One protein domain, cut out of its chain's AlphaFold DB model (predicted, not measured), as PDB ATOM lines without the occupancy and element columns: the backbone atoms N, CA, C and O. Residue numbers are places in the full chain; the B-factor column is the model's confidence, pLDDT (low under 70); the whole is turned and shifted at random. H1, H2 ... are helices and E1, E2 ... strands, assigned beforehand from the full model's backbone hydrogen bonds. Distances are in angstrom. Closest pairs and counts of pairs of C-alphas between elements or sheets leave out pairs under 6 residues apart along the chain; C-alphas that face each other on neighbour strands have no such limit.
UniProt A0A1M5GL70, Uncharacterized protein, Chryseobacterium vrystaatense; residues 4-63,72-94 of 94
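Overview. This is residues 4 to 63 and 72 to 94 of the 94 residues of an uncharacterized protein of Chryseobacterium vrystaatense (UniProt A0A1M5GL70). A small antiparallel sheet of three strands has two helices, H1 and the long H2, starting beyond one end of its strands, while the loop of the E1 and E2 hairpin reaches out beyond the other end. H2 slants away from the sheet like one arm of a V, and residues 57 to 63, of which 57 to 61 belong to H2, stick out free; the short H3 only grazes the sheet. The printed part has 83 residues with three named helices and three named strands, in the order H1, E1, E2, H2, H3, E3; the sheet's order is E2, E1, E3, and the class is mixed, helices and strands. It is only just compact, close to loose, with a radius of gyration of the C-alphas of 13.8 A and spans of 36 by 35 by 25 A.

Along the chain. H1 is residues 4 to 11, 10.6 A long from first to last C-alpha, beginning at C-alpha 4 (-56.629, -26.244, 43.407). E1 is residues 17 to 21, 13.2 A, and E2 is residues 31 to 34, 10.1 A. H2, the longest helix, is residues 41 to 61, 30.5 A, from (-61.588, -10.503, 38.805) to (-43.844, -26.046, 58.151). H3 is residues 80 to 83, 5.2 A. E3 is residues 89 to 93, 13.0 A, ending at C-alpha 93 (-54.002, -31.830, 33.686).

Arrangement. In the sheet E1 is the inner strand, and E2 and E3 are edge strands. E1 and E2 are a hairpin, antiparallel at 166 degrees, with N 19 and O 33 within hydrogen-bond range at 2.8 A. E1 and E3 are antiparallel at 153 degrees, with N 20 and O 90 at 2.8 A and N 18 and O 92 at 3.1 A. H3 only just is on the sheet, which it only grazes with residues 80 to 83. H1 and H2 are not on the sheet. H1 and H2 are close but not clearly touching: their closest C-alphas, those of Phe 7 and Phe 47, are 7.6 A apart. They run opposite ways at a shallow tilt of 34 degrees, only just short of steep. H2 is apart from E1, E3 and H3. In H1 and H2 every O i to N i+4 pair is within hydrogen-bond range; H3 is too short for such a pair.

Size, cuts and confidence. The two C-alphas farthest apart, those of Arg 12 and Gly 25, are 38.0 A apart. Residues 64 to 71 are not printed, and C-alphas 63 and 72 are 18.8 A apart across this cut, which lies in the link from H2 to H3. Of the links that are printed whole, none is long. The mean pLDDT of the printed part is 89.2, and residues 93 to 94 are under 70.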
ATOM      1  N   LEU A   4     -56.075 -26.411  44.749       92.31
ATOM      2  CA  LEU A   4     -56.629 -26.244  43.407       92.31
ATOM      3  C   LEU A   4     -57.964 -26.970  43.299       92.31
ATOM      4  O   LEU A   4     -58.966 -26.333  42.995       92.31
ATOM      5  N   LYS A   5     -58.004 -28.243  43.703       92.31
ATOM      6  CA  LYS A   5     -59.238 -29.031  43.706       92.31
ATOM      7  C   LYS A   5     -60.330 -28.425  44.591       92.31
ATOM      8  O   LYS A   5     -61.481 -28.309  44.188       92.31
ATOM      9  N   GLN A   6     -59.972 -27.971  45.794       93.44
ATOM     10  CA  GLN A   6     -60.932 -27.310  46.687       93.44
ATOM     11  C   GLN A   6     -61.490 -26.018  46.082       93.44
ATOM     12  O   GLN A   6     -62.671 -25.706  46.259       93.44
ATOM     13  N   PHE A   7     -60.646 -25.258  45.385       94.56
ATOM     14  CA  PHE A   7     -61.051 -24.025  44.730       94.56
ATOM     15  C   PHE A   7     -61.952 -24.300  43.520       94.56
ATOM     16  O   PHE A   7     -62.950 -23.597  43.352       94.56
ATOM     17  N   GLU A   8     -61.639 -25.330  42.729       94.12
ATOM     18  CA  GLU A   8     -62.473 -25.818  41.624       94.12
ATOM     19  C   GLU A   8     -63.868 -26.196  42.113       94.12
ATOM     20  O   GLU A   8     -64.854 -25.638  41.632       94.12
ATOM     21  N   ASP A   9     -63.947 -27.059  43.131       93.19
ATOM     22  CA  ASP A   9     -65.207 -27.560  43.687       93.19
ATOM     23  C   ASP A   9     -66.069 -26.413  44.244       93.19
ATOM     24  O   ASP A   9     -67.271 -26.323  43.979       93.19
ATOM     25  N   SER A  10     -65.442 -25.485  44.978       92.88
ATOM     26  CA  SER A  10     -66.132 -24.353  45.614       92.88
ATOM     27  C   SER A  10     -66.681 -23.342  44.605       92.88
ATOM     28  O   SER A  10     -67.690 -22.690  44.873       92.88
ATOM     29  N   ASN A  11     -66.028 -23.201  43.448       92.62
ATOM     30  CA  ASN A  11     -66.406 -22.246  42.404       92.62
ATOM     31  C   ASN A  11     -67.069 -22.913  41.187       92.62
ATOM     32  O   ASN A  11     -67.422 -22.211  40.240       92.62
ATOM     33  N   ARG A  12     -67.266 -24.240  41.210       92.38
ATOM     34  CA  ARG A  12     -67.795 -25.052  40.097       92.38
ATOM     35  C   ARG A  12     -67.021 -24.841  38.792       92.38
ATOM     36  O   ARG A  12     -67.614 -24.679  37.725       92.38
ATOM     37  N   LEU A  13     -65.698 -24.795  38.895       91.56
ATOM     38  CA  LEU A  13     -64.807 -24.589  37.758       91.56
ATOM     39  C   LEU A  13     -64.411 -25.925  37.131       91.56
ATOM     40  O   LEU A  13     -64.471 -26.974  37.768       91.56
ATOM     41  N   ASN A  14     -63.960 -25.865  35.881       90.50
ATOM     42  CA  ASN A  14     -63.216 -26.973  35.296       90.50
ATOM     43  C   ASN A  14     -61.840 -27.090  35.961       90.50
ATOM     44  O   ASN A  14     -61.305 -26.103  36.467       90.50
ATOM     45  N   THR A  15     -61.256 -28.279  35.852       90.31
ATOM     46  CA  THR A  15     -59.879 -28.567  36.243       90.31
ATOM     47  C   THR A  15     -58.886 -27.523  35.729       90.31
ATOM     48  O   THR A  15     -58.849 -27.224  34.528       90.31
ATOM     49  N   PHE A  16     -58.042 -27.015  36.624       91.56
ATOM     50  CA  PHE A  16     -56.948 -26.113  36.300       91.56
ATOM     51  C   PHE A  16     -55.892 -26.801  35.428       91.56
ATOM     52  O   PHE A  16     -55.441 -27.918  35.685       91.56
ATOM     53  N   GLU A  17     -55.427 -26.086  34.404       90.62
ATOM     54  CA  GLU A  17     -54.223 -26.475  33.678       90.62
ATOM     55  C   GLU A  17     -52.992 -26.090  34.503       90.62
ATOM     56  O   GLU A  17     -52.830 -24.920  34.861       90.62
ATOM     57  N   VAL A  18     -52.120 -27.061  34.790       91.12
ATOM     58  CA  VAL A  18     -50.863 -26.828  35.505       91.12
ATOM     59  C   VAL A  18     -49.694 -27.225  34.617       91.12
ATOM     60  O   VAL A  18     -49.561 -28.369  34.190       91.12
ATOM     61  N   ILE A  19     -48.806 -26.278  34.349       90.94
ATOM     62  CA  ILE A  19     -47.597 -26.508  33.564       90.94
ATOM     63  C   ILE A  19     -46.413 -26.486  34.515       90.94
ATOM     64  O   ILE A  19     -46.208 -25.517  35.244       90.94
ATOM     65  N   THR A  20     -45.616 -27.546  34.498       91.69
ATOM     66  CA  THR A  20     -44.380 -27.635  35.269       91.69
ATOM     67  C   THR A  20     -43.195 -27.380  34.354       91.69
ATOM     68  O   THR A  20     -43.053 -28.031  33.324       91.69
ATOM     69  N   GLN A  21     -42.319 -26.462  34.740       91.25
ATOM     70  CA  GLN A  21     -41.004 -26.317  34.130       91.25
ATOM     71  C   GLN A  21     -39.966 -27.029  34.986       91.25
ATOM     72  O   GLN A  21     -39.945 -26.857  36.204       91.25
ATOM     73  N   THR A  22     -39.093 -27.802  34.352       90.12
ATOM     74  CA  THR A  22     -37.993 -28.508  35.020       90.12
ATOM     75  C   THR A  22     -36.642 -28.112  34.420       90.12
ATOM     76  O   THR A  22     -36.567 -27.407  33.412       90.12
ATOM     77  N   GLY A  23     -35.545 -28.557  35.038       84.94
ATOM     78  CA  GLY A  23     -34.205 -28.352  34.480       84.94
ATOM     79  C   GLY A  23     -33.782 -26.881  34.454       84.94
ATOM     80  O   GLY A  23     -33.199 -26.431  33.471       84.94
ATOM     81  N   LEU A  24     -34.083 -26.141  35.526       83.94
ATOM     82  CA  LEU A  24     -33.760 -24.714  35.674       83.94
ATOM     83  C   LEU A  24     -32.275 -24.433  35.977       83.94
ATOM     84  O   LEU A  24     -31.875 -23.279  36.084       83.94
ATOM     85  N   GLY A  25     -31.444 -25.475  36.064       78.94
ATOM     86  CA  GLY A  25     -29.998 -25.367  36.292       78.94
ATOM     87  C   GLY A  25     -29.528 -25.967  37.617       78.94
ATOM     88  O   GLY A  25     -28.331 -26.193  37.777       78.94
ATOM     89  N   LYS A  26     -30.446 -26.296  38.532       77.62
ATOM     90  CA  LYS A  26     -30.173 -27.108  39.726       77.62
ATOM     91  C   LYS A  26     -31.185 -28.239  39.857       77.62
ATOM     92  O   LYS A  26     -32.349 -28.105  39.479       77.62
ATOM     93  N   GLU A  27     -30.721 -29.368  40.378       78.44
ATOM     94  CA  GLU A  27     -31.570 -30.525  40.649       78.44
ATOM     95  C   GLU A  27     -32.640 -30.161  41.691       78.44
ATOM     96  O   GLU A  27     -32.332 -29.576  42.728       78.44
ATOM     97  N   GLY A  28     -33.904 -30.466  41.385       80.06
ATOM     98  CA  GLY A  28     -35.049 -30.169  42.254       80.06
ATOM     99  C   GLY A  28     -35.662 -28.769  42.109       80.06
ATOM    100  O   GLY A  28     -36.625 -28.466  42.813       80.06
ATOM    101  N   GLU A  29     -35.162 -27.917  41.206       87.56
ATOM    102  CA  GLU A  29     -35.800 -26.628  40.906       87.56
ATOM    103  C   GLU A  29     -36.905 -26.772  39.850       87.56
ATOM    104  O   GLU A  29     -36.689 -27.279  38.742       87.56
ATOM    105  N   HIS A  30     -38.094 -26.278  40.203       89.62
ATOM    106  CA  HIS A  30     -39.296 -26.349  39.382       89.62
ATOM    107  C   HIS A  30     -40.057 -25.023  39.401       89.62
ATOM    108  O   HIS A  30     -40.229 -24.433  40.466       89.62
ATOM    109  N   ASN A  31     -40.593 -24.615  38.247       91.50
ATOM    110  CA  ASN A  31     -41.649 -23.601  38.194       91.50
ATOM    111  C   ASN A  31     -42.994 -24.278  37.940       91.50
ATOM    112  O   ASN A  31     -43.073 -25.237  37.172       91.50
ATOM    113  N   PHE A  32     -44.050 -23.743  38.545       91.31
ATOM    114  CA  PHE A  32     -45.426 -24.145  38.277       91.31
ATOM    115  C   PHE A  32     -46.195 -22.947  37.726       91.31
ATOM    116  O   PHE A  32     -46.192 -21.875  38.327       91.31
ATOM    117  N   TYR A  33     -46.871 -23.143  36.601       92.19
ATOM    118  CA  TYR A  33     -47.766 -22.162  36.001       92.19
ATOM    119  C   TYR A  33     -49.183 -22.710  36.040       92.19
ATOM    120  O   TYR A  33     -49.407 -23.845  35.629       92.19
ATOM    121  N   ILE A  34     -50.129 -21.916  36.533       92.31
ATOM    122  CA  ILE A  34     -51.529 -22.317  36.677       92.31
ATOM    123  C   ILE A  34     -52.372 -21.447  35.746       92.31
ATOM    124  O   ILE A  34     -52.307 -20.218  35.813       92.31
ATOM    125  N   GLY A  35     -53.157 -22.075  34.872       92.12
ATOM    126  CA  GLY A  35     -54.042 -21.381  33.940       92.12
ATOM    127  C   GLY A  35     -55.259 -20.789  34.649       92.12
ATOM    128  O   GLY A  35     -56.156 -21.519  35.048       92.12
ATOM    129  N   ILE A  36     -55.321 -19.463  34.781       92.38
ATOM    130  CA  ILE A  36     -56.393 -18.750  35.507       92.38
ATOM    131  C   ILE A  36     -57.350 -17.978  34.585       92.38
ATOM    132  O   ILE A  36     -58.058 -17.073  35.032       92.38
ATOM    133  N   ASP A  37     -57.365 -18.299  33.292       90.06
ATOM    134  CA  ASP A  37     -58.143 -17.566  32.281       90.06
ATOM    135  C   ASP A  37     -59.656 -17.659  32.515       90.06
ATOM    136  O   ASP A  37     -60.387 -16.720  32.207       90.06
ATOM    137  N   ALA A  38     -60.115 -18.758  33.119       89.50
ATOM    138  CA  ALA A  38     -61.518 -18.984  33.454       89.50
ATOM    139  C   ALA A  38     -62.001 -18.203  34.692       89.50
ATOM    140  O   ALA A  38     -63.197 -18.204  34.972       89.50
ATOM    141  N   LEU A  39     -61.097 -17.561  35.443       93.88
ATOM    142  CA  LEU A  39     -61.441 -16.846  36.672       93.88
ATOM    143  C   LEU A  39     -61.829 -15.391  36.393       93.88
ATOM    144  O   LEU A  39     -61.103 -14.652  35.718       93.88
ATOM    145  N   ASP A  40     -62.918 -14.936  37.008       93.56
ATOM    146  CA  ASP A  40     -63.255 -13.515  37.048       93.56
ATOM    147  C   ASP A  40     -62.321 -12.719  37.990       93.56
ATOM    148  O   ASP A  40     -61.474 -13.263  38.706       93.56
ATOM    149  N   LYS A  41     -62.448 -11.386  37.996       92.56
ATOM    150  CA  LYS A  41     -61.588 -10.503  38.805       92.56
ATOM    151  C   LYS A  41     -61.683 -10.785  40.313       92.56
ATOM    152  O   LYS A  41     -60.673 -10.697  41.014       92.56
ATOM    153  N   GLY A  42     -62.878 -11.090  40.817       94.06
ATOM    154  CA  GLY A  42     -63.105 -11.416  42.224       94.06
ATOM    155  C   GLY A  42     -62.509 -12.775  42.580       94.06
ATOM    156  O   GLY A  42     -61.778 -12.893  43.566       94.06
ATOM    157  N   GLN A  43     -62.730 -13.771  41.724       94.69
ATOM    158  CA  GLN A  43     -62.166 -15.109  41.855       94.69
ATOM    159  C   GLN A  43     -60.638 -15.083  41.829       94.69
ATOM    160  O   GLN A  43     -60.029 -15.711  42.687       94.69
ATOM    161  N   LYS A  44     -60.005 -14.304  40.941       93.94
ATOM    162  CA  LYS A  44     -58.537 -14.139  40.905       93.94
ATOM    163  C   LYS A  44     -57.981 -13.590  42.217       93.94
ATOM    164  O   LYS A  44     -57.007 -14.119  42.741       93.94
ATOM    165  N   SER A  45     -58.625 -12.570  42.787       94.19
ATOM    166  CA  SER A  45     -58.222 -11.995  44.080       94.19
ATOM    167  C   SER A  45     -58.288 -13.029  45.211       94.19
ATOM    168  O   SER A  45     -57.340 -13.178  45.983       94.19
ATOM    169  N   THR A  46     -59.383 -13.788  45.284       95.06
ATOM    170  CA  THR A  46     -59.546 -14.868  46.270       95.06
ATOM    171  C   THR A  46     -58.556 -16.005  46.029       95.06
ATOM    172  O   THR A  46     -57.983 -16.527  46.986       95.06
ATOM    173  N   PHE A  47     -58.307 -16.348  44.763       94.81
ATOM    174  CA  PHE A  47     -57.360 -17.379  44.361       94.81
ATOM    175  C   PHE A  47     -55.936 -17.042  44.816       94.81
ATOM    176  O   PHE A  47     -55.288 -17.835  45.491       94.81
ATOM    177  N   PHE A  48     -55.461 -15.824  44.544       94.56
ATOM    178  CA  PHE A  48     -54.118 -15.403  44.953       94.56
ATOM    179  C   PHE A  48     -53.946 -15.366  46.472       94.56
ATOM    180  O   PHE A  48     -52.917 -15.801  46.981       94.56
ATOM    181  N   LYS A  49     -54.963 -14.913  47.217       94.38
ATOM    182  CA  LYS A  49     -54.933 -14.929  48.689       94.38
ATOM    183  C   LYS A  49     -54.875 -16.349  49.252       94.38
ATOM    184  O   LYS A  49     -54.115 -16.610  50.182       94.38
ATOM    185  N   GLY A  50     -55.678 -17.259  48.703       94.31
ATOM    186  CA  GLY A  50     -55.673 -18.657  49.126       94.31
ATOM    187  C   GLY A  50     -54.352 -19.348  48.790       94.31
ATOM    188  O   GLY A  50     -53.784 -20.013  49.654       94.31
ATOM    189  N   LEU A  51     -53.818 -19.113  47.588       94.12
ATOM    190  CA  LEU A  51     -52.524 -19.645  47.169       94.12
ATOM    191  C   LEU A  51     -51.391 -19.146  48.074       94.12
ATOM    192  O   LEU A  51     -50.600 -19.956  48.553       94.12
ATOM    193  N   GLN A  52     -51.360 -17.845  48.385       94.50
ATOM    194  CA  GLN A  52     -50.387 -17.273  49.318       94.50
ATOM    195  C   GLN A  52     -50.456 -17.953  50.690       94.50
ATOM    196  O   GLN A  52     -49.432 -18.365  51.218       94.50
ATOM    197  N   SER A  53     -51.658 -18.152  51.240       94.50
ATOM    198  CA  SER A  53     -51.845 -18.820  52.537       94.50
ATOM    199  C   SER A  53     -51.307 -20.259  52.551       94.50
ATOM    200  O   SER A  53     -50.657 -20.689  53.509       94.50
ATOM    201  N   VAL A  54     -51.526 -21.011  51.466       93.94
ATOM    202  CA  VAL A  54     -51.003 -22.380  51.315       93.94
ATOM    203  C   VAL A  54     -49.477 -22.377  51.245       93.94
ATOM    204  O   VAL A  54     -48.836 -23.205  51.897       93.94
ATOM    205  N   ILE A  55     -48.897 -21.436  50.501       93.38
ATOM    206  CA  ILE A  55     -47.446 -21.273  50.363       93.38
ATOM    207  C   ILE A  55     -46.813 -20.868  51.692       93.38
ATOM    208  O   ILE A  55     -45.829 -21.474  52.106       93.38
ATOM    209  N   ASP A  56     -47.402 -19.914  52.408       94.25
ATOM    210  CA  ASP A  56     -46.927 -19.491  53.724       94.25
ATOM    211  C   ASP A  56     -46.948 -20.660  54.714       94.25
ATOM    212  O   ASP A  56     -45.986 -20.879  55.452       94.25
ATOM    213  N   SER A  57     -48.016 -21.464  54.693       93.25
ATOM    214  CA  SER A  57     -48.125 -22.675  55.507       93.25
ATOM    215  C   SER A  57     -47.058 -23.712  55.142       93.25
ATOM    216  O   SER A  57     -46.402 -24.252  56.038       93.25
ATOM    217  N   GLN A  58     -46.825 -23.969  53.849       91.75
ATOM    218  CA  GLN A  58     -45.766 -24.876  53.399       91.75
ATOM    219  C   GLN A  58     -44.392 -24.369  53.845       91.75
ATOM    220  O   GLN A  58     -43.654 -25.106  54.496       91.75
ATOM    221  N   ASN A  59     -44.071 -23.106  53.577       93.44
ATOM    222  CA  ASN A  59     -42.781 -22.510  53.907       93.44
ATOM    223  C   ASN A  59     -42.528 -22.426  55.416       93.44
ATOM    224  O   ASN A  59     -41.380 -22.538  55.851       93.44
ATOM    225  N   LYS A  60     -43.580 -22.246  56.223       93.19
ATOM    226  CA  LYS A  60     -43.501 -22.251  57.688       93.19
ATOM    227  C   LYS A  60     -43.257 -23.651  58.249       93.19
ATOM    228  O   LYS A  60     -42.489 -23.794  59.196       93.19
ATOM    229  N   ASN A  61     -43.904 -24.663  57.672       92.88
ATOM    230  CA  ASN A  61     -43.844 -26.046  58.151       92.88
ATOM    231  C   ASN A  61     -42.736 -26.883  57.487       92.88
ATOM    232  O   ASN A  61     -42.542 -28.040  57.861       92.88
ATOM    233  N   ARG A  62     -42.005 -26.320  56.516       92.06
ATOM    234  CA  ARG A  62     -40.916 -27.007  55.811       92.06
ATOM    235  C   ARG A  62     -39.791 -27.410  56.765       92.06
ATOM    236  O   ARG A  62     -39.395 -26.655  57.660       92.06
ATOM    237  N   ARG A  63     -39.176 -28.562  56.514       90.19
ATOM    238  CA  ARG A  63     -37.918 -28.946  57.161       90.19
ATOM    239  C   ARG A  63     -36.788 -28.128  56.555       90.19
ATOM    240  O   ARG A  63     -36.407 -28.328  55.406       90.19
ATOM    241  N   PHE A  72     -43.818 -17.204  45.501       91.38
ATOM    242  CA  PHE A  72     -44.939 -16.690  44.720       91.38
ATOM    243  C   PHE A  72     -44.951 -15.166  44.788       91.38
ATOM    244  O   PHE A  72     -44.835 -14.594  45.869       91.38
ATOM    245  N   ASP A  73     -45.069 -14.532  43.624       88.75
ATOM    246  CA  ASP A  73     -45.249 -13.091  43.493       88.75
ATOM    247  C   ASP A  73     -46.559 -12.833  42.730       88.75
ATOM    248  O   ASP A  73     -46.620 -13.086  41.524       88.75
ATOM    249  N   PRO A  74     -47.617 -12.339  43.398       84.12
ATOM    250  CA  PRO A  74     -48.902 -12.080  42.753       84.12
ATOM    251  C   PRO A  74     -48.857 -10.916  41.749       84.12
ATOM    252  O   PRO A  74     -49.806 -10.752  40.983       84.12
ATOM    253  N   ALA A  75     -47.796 -10.098  41.738       86.31
ATOM    254  CA  ALA A  75     -47.608  -9.047  40.739       86.31
ATOM    255  C   ALA A  75     -47.073  -9.595  39.405       86.31
ATOM    256  O   ALA A  75     -47.174  -8.924  38.377       86.31
ATOM    257  N   VAL A  76     -46.532 -10.817  39.402       88.19
ATOM    258  CA  VAL A  76     -45.971 -11.450  38.210       88.19
ATOM    259  C   VAL A  76     -47.019 -12.352  37.569       88.19
ATOM    260  O   VAL A  76     -47.431 -13.366  38.125       88.19
ATOM    261  N   THR A  77     -47.436 -11.998  36.354       88.38
ATOM    262  CA  THR A  77     -48.283 -12.847  35.507       88.38
ATOM    263  C   THR A  77     -47.494 -13.272  34.279       88.38
ATOM    264  O   THR A  77     -46.897 -12.440  33.601       88.38
ATOM    265  N   VAL A  78     -47.499 -14.571  33.988       89.94
ATOM    266  CA  VAL A  78     -46.869 -15.140  32.793       89.94
ATOM    267  C   VAL A  78     -47.947 -15.409  31.756       89.94
ATOM    268  O   VAL A  78     -48.941 -16.074  32.053       89.94
ATOM    269  N   HIS A  79     -47.760 -14.909  30.537       89.69
ATOM    270  CA  HIS A  79     -48.700 -15.148  29.449       89.69
ATOM    271  C   HIS A  79     -48.283 -16.357  28.610       89.69
ATOM    272  O   HIS A  79     -47.116 -16.743  28.552       89.69
ATOM    273  N   LYS A  80     -49.237 -16.940  27.877       85.19
ATOM    274  CA  LYS A  80     -48.979 -18.092  26.997       85.19
ATOM    275  C   LYS A  80     -47.860 -17.837  25.976       85.19
ATOM    276  O   LYS A  80     -47.107 -18.749  25.658       85.19
ATOM    277  N   ALA A  81     -47.727 -16.599  25.497       86.94
ATOM    278  CA  ALA A  81     -46.655 -16.189  24.588       86.94
ATOM    279  C   ALA A  81     -45.257 -16.177  25.241       86.94
ATOM    280  O   ALA A  81     -44.255 -16.200  24.532       86.94
ATOM    281  N   ASP A  82     -45.174 -16.138  26.570       87.00
ATOM    282  CA  ASP A  82     -43.908 -16.239  27.297       87.00
ATOM    283  C   ASP A  82     -43.510 -17.696  27.514       87.00
ATOM    284  O   ASP A  82     -42.332 -18.031  27.406       87.00
ATOM    285  N   LEU A  83     -44.492 -18.583  27.708       85.62
ATOM    286  CA  LEU A  83     -44.256 -20.021  27.859       85.62
ATOM    287  C   LEU A  83     -43.562 -20.633  26.636       85.62
ATOM    288  O   LEU A  83     -42.738 -21.526  26.786       85.62
ATOM    289  N   THR A  84     -43.826 -20.134  25.427       83.88
ATOM    290  CA  THR A  84     -43.157 -20.623  24.204       83.88
ATOM    291  C   THR A  84     -41.650 -20.361  24.193       83.88
ATOM    292  O   THR A  84     -40.919 -21.013  23.449       83.88
ATOM    293  N   LYS A  85     -41.171 -19.427  25.022       86.69
ATOM    294  CA  LYS A  85     -39.747 -19.107  25.184       86.69
ATOM    295  C   LYS A  85     -39.070 -20.039  26.194       86.69
ATOM    296  O   LYS A  85     -37.842 -20.093  26.248       86.69
ATOM    297  N   PHE A  86     -39.848 -20.757  27.006       86.62
ATOM    298  CA  PHE A  86     -39.336 -21.638  28.044       86.62
ATOM    299  C   PHE A  86     -39.082 -23.045  27.503       86.62
ATOM    300  O   PHE A  86     -39.868 -23.613  26.749       86.62
ATOM    301  N   LYS A  87     -37.954 -23.624  27.916       84.94
ATOM    302  CA  LYS A  87     -37.610 -25.024  27.643       84.94
ATOM    303  C   LYS A  87     -38.116 -25.912  28.782       84.94
ATOM    304  O   LYS A  87     -38.319 -25.423  29.892       84.94
ATOM    305  N   ASN A  88     -38.251 -27.211  28.508       86.56
ATOM    306  CA  ASN A  88     -38.571 -28.252  29.497       86.56
ATOM    307  C   ASN A  88     -39.920 -28.053  30.209       86.56
ATOM    308  O   ASN A  88     -40.030 -28.242  31.421       86.56
ATOM    309  N   LEU A  89     -40.944 -27.653  29.453       86.88
ATOM    310  CA  LEU A  89     -42.313 -27.563  29.949       86.88
ATOM    311  C   LEU A  89     -43.015 -28.921  29.846       86.88
ATOM    312  O   LEU A  89     -43.006 -29.558  28.795       86.88
ATOM    313  N   ILE A  90     -43.662 -29.330  30.932       84.94
ATOM    314  CA  ILE A  90     -44.495 -30.527  31.031       84.94
ATOM    315  C   ILE A  90     -45.901 -30.066  31.401       84.94
ATOM    316  O   ILE A  90     -46.102 -29.443  32.441       84.94
ATOM    317  N   ILE A  91     -46.878 -30.360  30.546       81.75
ATOM    318  CA  ILE A  91     -48.281 -30.021  30.796       81.75
ATOM    319  C   ILE A  91     -48.906 -31.150  31.614       81.75
ATOM    320  O   ILE A  91     -48.933 -32.299  31.174       81.75
ATOM    321  N   SER A  92     -49.427 -30.820  32.792       73.62
ATOM    322  CA  SER A  92     -50.202 -31.723  33.632       73.62
ATOM    323  C   SER A  92     -51.632 -31.197  33.744       73.62
ATOM    324  O   SER A  92     -51.875 -30.077  34.190       73.62
ATOM    325  N   LYS A  93     -52.596 -32.014  33.321       63.38
ATOM    326  CA  LYS A  93     -54.002 -31.830  33.686       63.38
ATOM    327  C   LYS A  93     -54.239 -32.724  34.892       63.38
ATOM    328  O   LYS A  93     -54.007 -33.929  34.774       63.38
ATOM    329  N   LYS A  94     -54.587 -32.143  36.037       54.69
ATOM    330  CA  LYS A  94     -54.784 -32.891  37.280       54.69
ATOM    331  C   LYS A  94     -56.246 -33.011  37.641       54.69
ATOM    332  O   LYS A  94     -56.859 -31.953  37.828       54.69
TER     333      LYS A  94